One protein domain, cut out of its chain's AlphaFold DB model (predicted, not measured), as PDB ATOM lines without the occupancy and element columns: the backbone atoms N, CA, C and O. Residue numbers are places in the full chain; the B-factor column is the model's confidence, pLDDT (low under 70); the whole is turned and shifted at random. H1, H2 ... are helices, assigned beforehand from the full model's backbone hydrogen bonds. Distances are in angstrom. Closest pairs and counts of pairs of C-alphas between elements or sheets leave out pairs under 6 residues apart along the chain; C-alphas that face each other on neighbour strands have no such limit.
ATOM      1  N   ARG A   2      27.945  41.916 -21.185       64.12
ATOM      2  CA  ARG A   2      28.810  40.869 -20.567       64.12
ATOM      3  C   ARG A   2      29.375  41.202 -19.163       64.12
ATOM      4  O   ARG A   2      30.019  40.368 -18.536       64.12
ATOM      5  N   SER A   3      29.167  42.431 -18.678       62.66
ATOM      6  CA  SER A   3      29.597  42.906 -17.346       62.66
ATOM      7  C   SER A   3      28.628  42.482 -16.237       62.66
ATOM      8  O   SER A   3      29.058  42.000 -15.193       62.66
ATOM      9  N   GLU A   4      27.323  42.608 -16.481       65.81
ATOM     10  CA  GLU A   4      26.286  42.401 -15.462       65.81
ATOM     11  C   GLU A   4      26.172  40.931 -15.037       65.81
ATOM     12  O   GLU A   4      26.112  40.637 -13.847       65.81
ATOM     13  N   THR A   5      26.297  39.990 -15.977       76.25
ATOM     14  CA  THR A   5      26.308  38.546 -15.678       76.25
ATOM     15  C   THR A   5      27.466  38.152 -14.759       76.25
ATOM     16  O   THR A   5      27.307  37.307 -13.883       76.25
ATOM     17  N   ARG A   6      28.631  38.796 -14.913       73.75
ATOM     18  CA  ARG A   6      29.811  38.532 -14.078       73.75
ATOM     19  C   ARG A   6      29.624  39.065 -12.663       73.75
ATOM     20  O   ARG A   6      29.996  38.383 -11.720       73.75
ATOM     21  N   LYS A   7      29.028  40.253 -12.506       72.12
ATOM     22  CA  LYS A   7      28.718  40.818 -11.184       72.12
ATOM     23  C   LYS A   7      27.709  39.956 -10.435       72.12
ATOM     24  O   LYS A   7      27.934  39.677  -9.269       72.12
ATOM     25  N   ILE A   8      26.658  39.487 -11.111       74.94
ATOM     26  CA  ILE A   8      25.655  38.593 -10.517       74.94
ATOM     27  C   ILE A   8      26.302  37.270 -10.097       74.94
ATOM     28  O   ILE A   8      26.119  36.838  -8.967       74.94
ATOM     29  N   PHE A   9      27.125  36.663 -10.956       77.25
ATOM     30  CA  PHE A   9      27.829  35.422 -10.622       77.25
ATOM     31  C   PHE A   9      28.811  35.596  -9.450       77.25
ATOM     32  O   PHE A   9      28.829  34.775  -8.537       77.25
ATOM     33  N   LEU A  10      29.587  36.685  -9.431       75.94
ATOM     34  CA  LEU A  10      30.530  36.992  -8.349       75.94
ATOM     35  C   LEU A  10      29.821  37.331  -7.032       75.94
ATOM     36  O   LEU A  10      30.261  36.893  -5.974       75.94
ATOM     37  N   PHE A  11      28.725  38.087  -7.088       79.50
ATOM     38  CA  PHE A  11      27.915  38.443  -5.924       79.50
ATOM     39  C   PHE A  11      27.260  37.202  -5.319       79.50
ATOM     40  O   PHE A  11      27.436  36.943  -4.131       79.50
ATOM     41  N   THR A  12      26.601  36.382  -6.143       83.00
ATOM     42  CA  THR A  12      26.007  35.111  -5.710       83.00
ATOM     43  C   THR A  12      27.066  34.170  -5.149       83.00
ATOM     44  O   THR A  12      26.854  33.596  -4.089       83.00
ATOM     45  N   SER A  13      28.227  34.048  -5.800       87.19
ATOM     46  CA  SER A  13      29.328  33.215  -5.305       87.19
ATOM     47  C   SER A  13      29.852  33.700  -3.951       87.19
ATOM     48  O   SER A  13      30.049  32.884  -3.054       87.19
ATOM     49  N   ARG A  14      30.022  35.013  -3.761       90.75
ATOM     50  CA  ARG A  14      30.526  35.575  -2.501       90.75
ATOM     51  C   ARG A  14      29.536  35.391  -1.352       90.75
ATOM     52  O   ARG A  14      29.936  34.923  -0.294       90.75
ATOM     53  N   ILE A  15      28.259  35.696  -1.577       90.62
ATOM     54  CA  ILE A  15      27.200  35.536  -0.565       90.62
ATOM     55  C   ILE A  15      26.983  34.068  -0.236       90.62
ATOM     56  O   ILE A  15      26.783  33.730   0.923       90.62
ATOM     57  N   PHE A  16      27.045  33.192  -1.240       92.12
ATOM     58  CA  PHE A  16      26.945  31.757  -1.028       92.12
ATOM     59  C   PHE A  16      28.082  31.251  -0.142       92.12
ATOM     60  O   PHE A  16      27.811  30.563   0.833       92.12
ATOM     61  N   ILE A  17      29.335  31.621  -0.436       94.94
ATOM     62  CA  ILE A  17      30.490  31.211   0.375       94.94
ATOM     63  C   ILE A  17      30.383  31.771   1.797       94.94
ATOM     64  O   ILE A  17      30.660  31.049   2.751       94.94
ATOM     65  N   GLU A  18      29.970  33.027   1.951       93.81
ATOM     66  CA  GLU A  18      29.812  33.671   3.258       93.81
ATOM     67  C   GLU A  18      28.718  32.995   4.094       93.81
ATOM     68  O   GLU A  18      28.984  32.570   5.216       93.81
ATOM     69  N   ALA A  19      27.521  32.814   3.527       91.62
ATOM     70  CA  ALA A  19      26.415  32.132   4.192       91.62
ATOM     71  C   ALA A  19      26.750  30.665   4.491       91.62
ATOM     72  O   ALA A  19      26.510  30.202   5.600       91.62
ATOM     73  N   PHE A  20      27.354  29.951   3.538       91.31
ATOM     74  CA  PHE A  20      27.798  28.575   3.741       91.31
ATOM     75  C   PHE A  20      28.804  28.488   4.883       91.31
ATOM     76  O   PHE A  20      28.620  27.675   5.775       91.31
ATOM     77  N   THR A  21      29.835  29.336   4.888       95.38
ATOM     78  CA  THR A  21      30.878  29.306   5.923       95.38
ATOM     79  C   THR A  21      30.301  29.651   7.293       95.38
ATOM     80  O   THR A  21      30.593  28.951   8.259       95.38
ATOM     81  N   LEU A  22      29.455  30.684   7.385       93.06
ATOM     82  CA  LEU A  22      28.794  31.068   8.635       93.06
ATOM     83  C   LEU A  22      27.927  29.934   9.183       93.06
ATOM     84  O   LEU A  22      28.089  29.560  10.342       93.06
ATOM     85  N   THR A  23      27.049  29.361   8.359       90.31
ATOM     86  CA  THR A  23      26.160  28.273   8.785       90.31
ATOM     87  C   THR A  23      26.943  27.001   9.094       90.31
ATOM     88  O   THR A  23      26.688  26.354  10.099       90.31
ATOM     89  N   PHE A  24      27.933  26.654   8.275       90.69
ATOM     90  CA  PHE A  24      28.761  25.470   8.482       90.69
ATOM     91  C   PHE A  24      29.534  25.537   9.794       90.69
ATOM     92  O   PHE A  24      29.526  24.565  10.536       90.69
ATOM     93  N   VAL A  25      30.171  26.672  10.097       93.56
ATOM     94  CA  VAL A  25      30.898  26.855  11.362       93.56
ATOM     95  C   VAL A  25      29.934  26.885  12.547       93.56
ATOM     96  O   VAL A  25      30.254  26.316  13.586       93.56
ATOM     97  N   ALA A  26      28.759  27.505  12.399       90.25
ATOM     98  CA  ALA A  26      27.744  27.541  13.452       90.25
ATOM     99  C   ALA A  26      27.191  26.146  13.794       90.25
ATOM    100  O   ALA A  26      26.938  25.864  14.960       90.25
ATOM    101  N   GLU A  27      27.035  25.282  12.791       89.00
ATOM    102  CA  GLU A  27      26.477  23.929  12.932       89.00
ATOM    103  C   GLU A  27      27.562  22.845  13.083       89.00
ATOM    104  O   GLU A  27      27.259  21.650  13.184       89.00
ATOM    105  N   TRP A  28      28.847  23.220  13.070       89.12
ATOM    106  CA  TRP A  28      29.947  22.262  13.140       89.12
ATOM    107  C   TRP A  28      30.000  21.600  14.517       89.12
ATOM    108  O   TRP A  28      30.334  22.232  15.517       89.12
ATOM    109  N   GLY A  29      29.719  20.296  14.558       83.06
ATOM    110  CA  GLY A  29      29.717  19.530  15.802       83.06
ATOM    111  C   GLY A  29      28.461  19.734  16.648       83.06
ATOM    112  O   GLY A  29      28.482  19.419  17.837       83.06
ATOM    113  N   ASP A  30      27.373  20.239  16.060       88.75
ATOM    114  CA  ASP A  30      26.106  20.356  16.773       88.75
ATOM    115  C   ASP A  30      25.510  18.979  17.127       88.75
ATOM    116  O   ASP A  30      25.666  17.974  16.420       88.75
ATOM    117  N   ARG A  31      24.760  18.945  18.232       86.38
ATOM    118  CA  ARG A  31      24.044  17.759  18.732       86.38
ATOM    119  C   ARG A  31      23.060  17.185  17.712       86.38
ATOM    120  O   ARG A  31      22.739  15.992  17.777       86.38
ATOM    121  N   SER A  32      22.573  18.005  16.779       89.00
ATOM    122  CA  SER A  32      21.722  17.543  15.684       89.00
ATOM    123  C   SER A  32      22.418  16.470  14.845       89.00
ATOM    124  O   SER A  32      21.769  15.488  14.500       89.00
ATOM    125  N   GLN A  33      23.736  16.557  14.626       90.81
ATOM    126  CA  GLN A  33      24.489  15.577  13.832       90.81
ATOM    127  C   GLN A  33      24.471  14.181  14.473       90.81
ATOM    128  O   GLN A  33      24.150  13.190  13.813       90.81
ATOM    129  N   LEU A  34      24.739  14.097  15.784       91.44
ATOM    130  CA  LEU A  34      24.642  12.843  16.545       91.44
ATOM    131  C   LEU A  34      23.207  12.310  16.562       91.44
ATOM    132  O   LEU A  34      22.987  11.111  16.391       91.44
ATOM    133  N   THR A  35      22.227  13.202  16.712       91.25
ATOM    134  CA  THR A  35      20.804  12.841  16.688       91.25
ATOM    135  C   THR A  35      20.413  12.240  15.339       91.25
ATOM    136  O   THR A  35      19.743  11.211  15.301       91.25
ATOM    137  N   THR A  36      20.874  12.822  14.231       91.50
ATOM    138  CA  THR A  36      20.648  12.304  12.877       91.50
ATOM    139  C   THR A  36      21.296  10.936  12.676       91.50
ATOM    140  O   THR A  36      20.659  10.065  12.091       91.50
ATOM    141  N   ILE A  37      22.513  10.711  13.186       91.56
ATOM    142  CA  ILE A  37      23.186   9.401  13.117       91.56
ATOM    143  C   ILE A  37      22.391   8.343  13.891       91.56
ATOM    144  O   ILE A  37      22.106   7.273  13.357       91.56
ATOM    145  N   ILE A  38      21.992   8.649  15.130       93.25
ATOM    146  CA  ILE A  38      21.210   7.732  15.971       93.25
ATOM    147  C   ILE A  38      19.858   7.433  15.320       93.25
ATOM    148  O   ILE A  38      19.440   6.279  15.262       93.25
ATOM    149  N   LEU A  39      19.174   8.458  14.807       91.44
ATOM    150  CA  LEU A  39      17.872   8.293  14.175       91.44
ATOM    151  C   LEU A  39      17.985   7.521  12.854       91.44
ATOM    152  O   LEU A  39      17.187   6.625  12.613       91.44
ATOM    153  N   GLY A  40      19.006   7.792  12.040       90.81
ATOM    154  CA  GLY A  40      19.279   7.057  10.802       90.81
ATOM    155  C   GLY A  40      19.697   5.601  11.028       90.81
ATOM    156  O   GLY A  40      19.477   4.768  10.156       90.81
ATOM    157  N   ALA A  41      20.260   5.274  12.195       90.62
ATOM    158  CA  ALA A  41      20.549   3.894  12.585       90.62
ATOM    159  C   ALA A  41      19.297   3.119  13.035       90.62
ATOM    160  O   ALA A  41      19.298   1.889  13.002       90.62
ATOM    161  N   ARG A  42      18.243   3.820  13.481       89.50
ATOM    162  CA  ARG A  42      16.998   3.215  13.986       89.50
ATOM    163  C   ARG A  42      15.854   3.220  12.974       89.50
ATOM    164  O   ARG A  42      15.016   2.329  13.027       89.50
ATOM    165  N   GLU A  43      15.825   4.203  12.083       90.50
ATOM    166  CA  GLU A  43      14.725   4.484  11.157       90.50
ATOM    167  C   GLU A  43      15.196   4.504   9.695       90.50
ATOM    168  O   GLU A  43      16.381   4.385   9.383       90.50
TER     169      GLU A  43
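AT A GLANCE: This is residues 2 to 43 of the 106 residues of the protein "GDT1 family protein" of Caenorhabditis remanei (UniProt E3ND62). Starting from residue 2, you meet a long helix, H1, then a turn in the chain and a shorter helix, H2, the two making an open L with no contact between its arms. The printed part has 42 residues, with two named helices, H1 then H2, and no named strand; its class is all helix. It is extended, with a radius of gyration of the C-alphas of 17.0 A and spans of 52 by 20 by 6 A.

HOW THE PARTS SIT: H1, residues 4 to 26, and H2, residues 31 to 42, are apart, with no C-alpha of the one within 8 A of the other. Look at residues 27 to 30 for the tight link between them. In H1 and H2 every O i to N i+4 pair is within hydrogen-bond range.

IN THESE COORDINATES: Find C-alpha 4 at (26.286, 42.401, -15.462); from there H1 runs 32.5 A to C-alpha 26 at (27.744, 27.541, 13.452). H2 runs 16.8 A from C-alpha 31 to C-alpha 42 at (16.998, 3.215, 13.986).

THE WHOLE: The C-alphas of Arg 2 and Arg 42, the two farthest apart, are 52.5 A apart. Residues 2 to 43 stand free. The printed part has no cut. Look for pLDDT under 70 at residues 2 to 4; the mean of the printed part is 86.2.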